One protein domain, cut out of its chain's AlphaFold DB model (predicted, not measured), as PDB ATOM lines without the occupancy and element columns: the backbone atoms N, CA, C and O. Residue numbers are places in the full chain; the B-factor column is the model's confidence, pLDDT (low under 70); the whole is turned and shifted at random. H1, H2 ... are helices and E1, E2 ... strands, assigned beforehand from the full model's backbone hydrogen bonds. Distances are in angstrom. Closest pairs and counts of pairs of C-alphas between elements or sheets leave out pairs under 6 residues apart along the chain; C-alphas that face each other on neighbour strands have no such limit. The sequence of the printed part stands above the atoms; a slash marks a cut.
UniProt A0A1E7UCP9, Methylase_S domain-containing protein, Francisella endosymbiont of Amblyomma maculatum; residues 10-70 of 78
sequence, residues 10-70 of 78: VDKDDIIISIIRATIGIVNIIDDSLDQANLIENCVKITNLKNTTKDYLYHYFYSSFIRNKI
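AT A GLANCE: This is residues 10 to 70 of the 78 residues of the protein "Methylase_S domain-containing protein" of Francisella endosymbiont of Amblyomma maculatum (UniProt A0A1E7UCP9). A small antiparallel sheet, E2 E1 E3, has helix H1 over one face at its E2 side; H2 makes a corner with H1 beyond the sheet, and the loop of residues 30 to 42 swings out at the opposite end. The 61 printed residues include three strands, then two helices; the class is mixed, with under half in named elements. The whole is compact, radius of gyration of the C-alphas 11.6 A, spanning 33 by 27 by 17 A.

IN THESE COORDINATES: E1, residues 15 to 18, begins at C-alpha (-25.458, 46.845, 240.086). E2 is residues 27 to 29, E3 43 to 46, H1 54 to 62, 12.2 A long, and H2 64 to 70, ending at C-alpha (-39.930, 42.035, 230.735).

HOW THE PARTS SIT: E1 pairs antiparallel with E3, N 17 and O 44 at 2.8 A, and with E2, a hairpin, N 16 and O 28 at 2.8 A. H1 is on the sheet, height 8.8 A; its closest C-alphas to E2 are Tyr 58 and Val 27, 6.0 A. H1 and H2 are close but not clearly touching, about perpendicular at 81 degrees. In both, every O i to N i+4 pair is within hydrogen-bond range.

THE WHOLE: The printed part has no cut; the E2 to E3 link is long. Residues 21 to 23 and 25 are under 70 in pLDDT.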
ATOM      1  N   VAL A  10     -20.013  54.631 238.062       85.00
ATOM      2  CA  VAL A  10     -20.325  53.439 238.849       85.00
ATOM      3  C   VAL A  10     -19.291  53.280 239.947       85.00
ATOM      4  O   VAL A  10     -18.111  53.535 239.727       85.00
ATOM      5  N   ASP A  11     -19.758  52.884 241.120       85.88
ATOM      6  CA  ASP A  11     -18.894  52.549 242.239       85.88
ATOM      7  C   ASP A  11     -18.755  51.021 242.311       85.88
ATOM      8  O   ASP A  11     -19.621  50.287 241.812       85.88
ATOM      9  N   LYS A  12     -17.685  50.527 242.944       84.25
ATOM     10  CA  LYS A  12     -17.602  49.122 243.368       84.25
ATOM     11  C   LYS A  12     -18.926  48.733 244.014       84.25
ATOM     12  O   LYS A  12     -19.510  49.531 244.747       84.25
ATOM     13  N   ASP A  13     -19.374  47.501 243.775       83.94
ATOM     14  CA  ASP A  13     -20.566  46.942 244.407       83.94
ATOM     15  C   ASP A  13     -21.907  47.536 243.932       83.94
ATOM     16  O   ASP A  13     -22.973  47.092 244.384       83.94
ATOM     17  N   ASP A  14     -21.891  48.482 242.993       85.81
ATOM     18  CA  ASP A  14     -23.092  48.889 242.277       85.81
ATOM     19  C   ASP A  14     -23.560  47.775 241.328       85.81
ATOM     20  O   ASP A  14     -22.786  46.971 240.805       85.81
ATOM     21  N   ILE A  15     -24.866  47.747 241.072       87.38
ATOM     22  CA  ILE A  15     -25.458  46.845 240.086       87.38
ATOM     23  C   ILE A  15     -25.755  47.642 238.829       87.38
ATOM     24  O   ILE A  15     -26.414  48.676 238.897       87.38
ATOM     25  N   ILE A  16     -25.348  47.138 237.673       88.00
ATOM     26  CA  ILE A  16     -25.699  47.711 236.377       88.00
ATOM     27  C   ILE A  16     -26.694  46.822 235.646       88.00
ATOM     28  O   ILE A  16     -26.587  45.598 235.650       88.00
ATOM     29  N   ILE A  17     -27.663  47.454 234.994       86.12
ATOM     30  CA  ILE A  17     -28.667  46.799 234.165       86.12
ATOM     31  C   ILE A  17     -28.603  47.399 232.773       86.12
ATOM     32  O   ILE A  17     -28.730  48.612 232.602       86.12
ATOM     33  N   SER A  18     -28.445  46.547 231.766       84.38
ATOM     34  CA  SER A  18     -28.566  46.983 230.381       84.38
ATOM     35  C   SER A  18     -30.039  47.182 230.022       84.38
ATOM     36  O   SER A  18     -30.875  46.309 230.270       84.38
ATOM     37  N   ILE A  19     -30.350  48.328 229.419       81.12
ATOM     38  CA  ILE A  19     -31.683  48.646 228.880       81.12
ATOM     39  C   ILE A  19     -31.731  48.541 227.348       81.12
ATOM     40  O   ILE A  19     -32.731  48.889 226.725       81.12
ATOM     41  N   ILE A  20     -30.661  48.038 226.726       75.12
ATOM     42  CA  ILE A  20     -30.582  47.846 225.275       75.12
ATOM     43  C   ILE A  20     -31.500  46.701 224.867       75.12
ATOM     44  O   ILE A  20     -31.508  45.644 225.487       75.12
ATOM     45  N   ARG A  21     -32.208  46.876 223.751       62.50
ATOM     46  CA  ARG A  21     -33.205  45.943 223.206       62.50
ATOM     47  C   ARG A  21     -32.797  44.460 223.220       62.50
ATOM     48  O   ARG A  21     -33.624  43.618 223.542       62.50
ATOM     49  N   ALA A  22     -31.550  44.134 222.869       61.38
ATOM     50  CA  ALA A  22     -31.065  42.748 222.798       61.38
ATOM     51  C   ALA A  22     -30.648  42.161 224.162       61.38
ATOM     52  O   ALA A  22     -30.595  40.945 224.327       61.38
ATOM     53  N   THR A  23     -30.349  43.018 225.136       67.75
ATOM     54  CA  THR A  23     -29.772  42.662 226.440       67.75
ATOM     55  C   THR A  23     -30.592  43.226 227.598       67.75
ATOM     56  O   THR A  23     -30.080  43.369 228.707       67.75
ATOM     57  N   ILE A  24     -31.864  43.556 227.355       74.94
ATOM     58  CA  ILE A  24     -32.713  44.217 228.340       74.94
ATOM     59  C   ILE A  24     -32.931  43.292 229.536       74.94
ATOM     60  O   ILE A  24     -33.436  42.176 229.405       74.94
ATOM     61  N   GLY A  25     -32.480  43.743 230.706       69.06
ATOM     62  CA  GLY A  25     -32.493  42.935 231.926       69.06
ATOM     63  C   GLY A  25     -31.263  42.049 232.136       69.06
ATOM     64  O   GLY A  25     -31.268  41.265 233.081       69.06
ATOM     65  N   ILE A  26     -30.200  42.168 231.327       79.75
ATOM     66  CA  ILE A  26     -28.883  41.649 231.723       79.75
ATOM     67  C   ILE A  26     -28.362  42.515 232.862       79.75
ATOM     68  O   ILE A  26     -28.235  43.735 232.719       79.75
ATOM     69  N   VAL A  27     -28.063  41.858 233.975       86.19
ATOM     70  CA  VAL A  27     -27.574  42.478 235.199       86.19
ATOM     71  C   VAL A  27     -26.143  42.038 235.435       86.19
ATOM     72  O   VAL A  27     -25.838  40.860 235.285       86.19
ATOM     73  N   ASN A  28     -25.280  42.976 235.807       86.31
ATOM     74  CA  ASN A  28     -23.921  42.695 236.251       86.31
ATOM     75  C   ASN A  28     -23.619  43.485 237.522       86.31
ATOM     76  O   ASN A  28     -24.172  44.563 237.739       86.31
ATOM     77  N   ILE A  29     -22.748  42.930 238.356       87.19
ATOM     78  CA  ILE A  29     -22.235  43.590 239.554       87.19
ATOM     79  C   ILE A  29     -20.885  44.200 239.186       87.19
ATOM     80  O   ILE A  29     -20.093  43.569 238.486       87.19
ATOM     81  N   ILE A  30     -20.654  45.438 239.608       87.75
ATOM     82  CA  ILE A  30     -19.401  46.141 239.364       87.75
ATOM     83  C   ILE A  30     -18.331  45.605 240.309       87.75
ATOM     84  O   ILE A  30     -18.468  45.670 241.532       87.75
ATOM     85  N   ASP A  31     -17.276  45.073 239.703       85.50
ATOM     86  CA  ASP A  31     -16.070  44.618 240.383       85.50
ATOM     87  C   ASP A  31     -15.054  45.768 240.515       85.50
ATOM     88  O   ASP A  31     -15.182  46.805 239.860       85.50
ATOM     89  N   ASP A  32     -14.009  45.563 241.314       85.75
ATOM     90  CA  ASP A  32     -12.947  46.540 241.600       85.75
ATOM     91  C   ASP A  32     -12.275  47.105 240.338       85.75
ATOM     92  O   ASP A  32     -11.816  48.244 240.320       85.75
ATOM     93  N   SER A  33     -12.244  46.326 239.255       85.50
ATOM     94  CA  SER A  33     -11.684  46.745 237.962       85.50
ATOM     95  C   SER A  33     -12.447  47.895 237.291       85.50
ATOM     96  O   SER A  33     -11.889  48.579 236.432       85.50
ATOM     97  N   LEU A  34     -13.711  48.100 237.662       82.31
ATOM     98  CA  LEU A  34     -14.607  49.102 237.089       82.31
ATOM     99  C   LEU A  34     -15.097  50.110 238.141       82.31
ATOM    100  O   LEU A  34     -16.046  50.851 237.880       82.31
ATOM    101  N   ASP A  35     -14.443  50.169 239.305       84.88
ATOM    102  CA  ASP A  35     -14.698  51.215 240.292       84.88
ATOM    103  C   ASP A  35     -14.346  52.599 239.716       84.88
ATOM    104  O   ASP A  35     -13.328  52.782 239.046       84.88
ATOM    105  N   GLN A  36     -15.222  53.579 239.934       84.38
ATOM    106  CA  GLN A  36     -15.173  54.924 239.347       84.38
ATOM    107  C   GLN A  36     -15.267  54.986 237.807       84.38
ATOM    108  O   GLN A  36     -14.976  56.029 237.208       84.38
ATOM    109  N   ALA A  37     -15.698  53.916 237.134       84.75
ATOM    110  CA  ALA A  37     -15.835  53.916 235.680       84.75
ATOM    111  C   ALA A  37     -17.048  54.731 235.195       84.75
ATOM    112  O   ALA A  37     -18.035  54.923 235.907       84.75
ATOM    113  N   ASN A  38     -17.000  55.174 233.936       82.81
ATOM    114  CA  ASN A  38     -18.119  55.861 233.292       82.81
ATOM    115  C   ASN A  38     -19.172  54.858 232.796       82.81
ATOM    116  O   ASN A  38     -18.882  53.931 232.044       82.81
ATOM    117  N   LEU A  39     -20.419  55.103 233.165       83.12
ATOM    118  CA  LEU A  39     -21.611  54.393 232.747       83.12
ATOM    119  C   LEU A  39     -22.210  55.085 231.520       83.12
ATOM    120  O   LEU A  39     -22.392  56.302 231.476       83.12
ATOM    121  N   ILE A  40     -22.501  54.279 230.507       80.69
ATOM    122  CA  ILE A  40     -23.095  54.725 229.247       80.69
ATOM    123  C   ILE A  40     -24.621  54.818 229.364       80.69
ATOM    124  O   ILE A  40     -25.227  54.109 230.161       80.69
ATOM    125  N   GLU A  41     -25.252  55.639 228.524       75.69
ATOM    126  CA  GLU A  41     -26.703  55.922 228.533       75.69
ATOM    127  C   GLU A  41     -27.588  54.664 228.499       75.69
ATOM    128  O   GLU A  41     -28.646  54.592 229.117       75.69
ATOM    129  N   ASN A  42     -27.104  53.639 227.810       79.75
ATOM    130  CA  ASN A  42     -27.772  52.362 227.614       79.75
ATOM    131  C   ASN A  42     -27.722  51.412 228.823       79.75
ATOM    132  O   ASN A  42     -28.195  50.270 228.748       79.75
ATOM    133  N   CYS A  43     -27.132  51.864 229.925       83.94
ATOM    134  CA  CYS A  43     -27.011  51.114 231.156       83.94
ATOM    135  C   CYS A  43     -27.514  51.966 232.322       83.94
ATOM    136  O   CYS A  43     -27.178  53.137 232.471       83.94
ATOM    137  N   VAL A  44     -28.316  51.351 233.182       84.12
ATOM    138  CA  VAL A  44     -28.843  51.969 234.398       84.12
ATOM    139  C   VAL A  44     -28.126  51.355 235.584       84.12
ATOM    140  O   VAL A  44     -28.027  50.134 235.665       84.12
ATOM    141  N   LYS A  45     -27.653  52.180 236.523       85.44
ATOM    142  CA  LYS A  45     -27.122  51.680 237.792       85.44
ATOM    143  C   LYS A  45     -28.174  51.681 238.894       85.44
ATOM    144  O   LYS A  45     -28.974  52.610 239.002       85.44
ATOM    145  N   ILE A  46     -28.141  50.648 239.724       83.44
ATOM    146  CA  ILE A  46     -28.901  50.519 240.959       83.44
ATOM    147  C   ILE A  46     -27.894  50.557 242.100       83.44
ATOM    148  O   ILE A  46     -27.017  49.701 242.195       83.44
ATOM    149  N   THR A  47     -28.045  51.554 242.963       83.50
ATOM    150  CA  THR A  47     -27.158  51.787 244.106       83.50
ATOM    151  C   THR A  47     -27.985  51.927 245.379       83.50
ATOM    152  O   THR A  47     -29.212  52.054 245.328       83.50
ATOM    153  N   ASN A  48     -27.317  51.927 246.535       79.44
ATOM    154  CA  ASN A  48     -27.932  52.247 247.827       79.44
ATOM    155  C   ASN A  48     -29.133  51.345 248.195       79.44
ATOM    156  O   ASN A  48     -30.182  51.808 248.656       79.44
ATOM    157  N   LEU A  49     -28.981  50.039 247.969       79.69
ATOM    158  CA  LEU A  49     -29.973  49.029 248.330       79.69
ATOM    159  C   LEU A  49     -30.102  48.931 249.856       79.69
ATOM    160  O   LEU A  49     -29.139  48.611 250.543       79.69
ATOM    161  N   LYS A  50     -31.299  49.198 250.392       75.56
ATOM    162  CA  LYS A  50     -31.555  49.159 251.846       75.56
ATOM    163  C   LYS A  50     -32.139  47.834 252.340       75.56
ATOM    164  O   LYS A  50     -31.805  47.393 253.429       75.56
ATOM    165  N   ASN A  51     -32.999  47.205 251.536       80.19
ATOM    166  CA  ASN A  51     -33.794  46.032 251.937       80.19
ATOM    167  C   ASN A  51     -33.532  44.803 251.057       80.19
ATOM    168  O   ASN A  51     -34.340  43.878 251.007       80.19
ATOM    169  N   THR A  52     -32.466  44.813 250.261       79.88
ATOM    170  CA  THR A  52     -32.191  43.750 249.292       79.88
ATOM    171  C   THR A  52     -30.694  43.630 249.070       79.88
ATOM    172  O   THR A  52     -29.981  44.629 249.099       79.88
ATOM    173  N   THR A  53     -30.221  42.408 248.849       83.50
ATOM    174  CA  THR A  53     -28.832  42.120 248.491       83.50
ATOM    175  C   THR A  53     -28.642  42.121 246.981       83.50
ATOM    176  O   THR A  53     -29.556  41.822 246.207       83.50
ATOM    177  N   LYS A  54     -27.424  42.453 246.557       82.94
ATOM    178  CA  LYS A  54     -27.064  42.530 245.140       82.94
ATOM    179  C   LYS A  54     -27.183  41.172 244.465       82.94
ATOM    180  O   LYS A  54     -27.763  41.080 243.390       82.94
ATOM    181  N   ASP A  55     -26.744  40.124 245.156       84.44
ATOM    182  CA  ASP A  55     -26.841  38.732 244.717       84.44
ATOM    183  C   ASP A  55     -28.291  38.303 244.504       84.44
ATOM    184  O   ASP A  55     -28.620  37.683 243.495       84.44
ATOM    185  N   TYR A  56     -29.195  38.691 245.412       87.06
ATOM    186  CA  TYR A  56     -30.616  38.395 245.250       87.06
ATOM    187  C   TYR A  56     -31.177  39.066 243.996       87.06
ATOM    188  O   TYR A  56     -31.850  38.410 243.206       87.06
ATOM    189  N   LEU A  57     -30.884  40.353 243.783       83.44
ATOM    190  CA  LEU A  57     -31.299  41.068 242.572       83.44
ATOM    191  C   LEU A  57     -30.716  40.423 241.316       83.44
ATOM    192  O   LEU A  57     -31.454  40.201 240.359       83.44
ATOM    193  N   TYR A  58     -29.432  40.078 241.335       85.25
ATOM    194  CA  TYR A  58     -28.760  39.404 240.231       85.25
ATOM    195  C   TYR A  58     -29.468  38.092 239.863       85.25
ATOM    196  O   TYR A  58     -29.904  37.922 238.724       85.25
ATOM    197  N   HIS A  59     -29.688  37.202 240.836       86.44
ATOM    198  CA  HIS A  59     -30.394  35.938 240.611       86.44
ATOM    199  C   HIS A  59     -31.860  36.135 240.214       86.44
ATOM    200  O   HIS A  59     -32.391  35.391 239.388       86.44
ATOM    201  N   TYR A  60     -32.516  37.155 240.763       85.19
ATOM    202  CA  TYR A  60     -33.896  37.485 240.435       85.19
ATOM    203  C   TYR A  60     -34.043  37.928 238.976       85.19
ATOM    204  O   TYR A  60     -34.926  37.434 238.277       85.19
ATOM    205  N   PHE A  61     -33.159  38.801 238.488       82.06
ATOM    206  CA  PHE A  61     -33.156  39.223 237.087       82.06
ATOM    207  C   PHE A  61     -32.684  38.122 236.128       82.06
ATOM    208  O   PHE A  61     -33.161  38.070 234.996       82.06
ATOM    209  N   TYR A  62     -31.814  37.215 236.581       82.38
ATOM    210  CA  TYR A  62     -31.398  36.047 235.799       82.38
ATOM    211  C   TYR A  62     -32.523  35.010 235.622       82.38
ATOM    212  O   TYR A  62     -32.511  34.219 234.679       82.38
ATOM    213  N   SER A  63     -33.524  35.013 236.507       85.06
ATOM    214  CA  SER A  63     -34.658  34.093 236.429       85.06
ATOM    215  C   SER A  63     -35.481  34.286 235.148       85.06
ATOM    216  O   SER A  63     -35.873  35.398 234.777       85.06
ATOM    217  N   SER A  64     -35.844  33.167 234.516       81.88
ATOM    218  CA  SER A  64     -36.716  33.128 233.334       81.88
ATOM    219  C   SER A  64     -38.082  33.777 233.581       81.88
ATOM    220  O   SER A  64     -38.677  34.334 232.657       81.88
ATOM    221  N   PHE A  65     -38.553  33.783 234.832       86.06
ATOM    222  CA  PHE A  65     -39.781  34.464 235.236       86.06
ATOM    223  C   PHE A  65     -39.726  35.969 234.952       86.06
ATOM    224  O   PHE A  65     -40.661  36.534 234.376       86.06
ATOM    225  N   ILE A  66     -38.624  36.625 235.330       84.19
ATOM    226  CA  ILE A  66     -38.461  38.068 235.135       84.19
ATOM    227  C   ILE A  66     -38.205  38.395 233.680       84.19
ATOM    228  O   ILE A  66     -38.833  39.318 233.162       84.19
ATOM    229  N   ARG A  67     -37.393  37.587 232.998       79.88
ATOM    230  CA  ARG A  67     -37.170  37.738 231.561       79.88
ATOM    231  C   ARG A  67     -38.481  37.694 230.771       79.88
ATOM    232  O   ARG A  67     -38.766  38.616 230.014       79.88
ATOM    233  N   ASN A  68     -39.346  36.718 231.052       83.75
ATOM    234  CA  ASN A  68     -40.655  36.608 230.404       83.75
ATOM    235  C   ASN A  68     -41.582  37.794 230.727       83.75
ATOM    236  O   ASN A  68     -42.361  38.245 229.885       83.75
ATOM    237  N   LYS A  69     -41.508  38.324 231.954       83.94
ATOM    238  CA  LYS A  69     -42.297  39.489 232.379       83.94
ATOM    239  C   LYS A  69     -41.827  40.784 231.716       83.94
ATOM    240  O   LYS A  69     -42.662  41.641 231.433       83.94
ATOM    241  N   ILE A  70     -40.522  40.924 231.485       81.19
ATOM    242  CA  ILE A  70     -39.930  42.035 230.735       81.19
ATOM    243  C   ILE A  70     -40.359  41.940 229.268       81.19
ATOM    244  O   ILE A  70     -40.930  42.897 228.760       81.19
TER     245      ILE A  70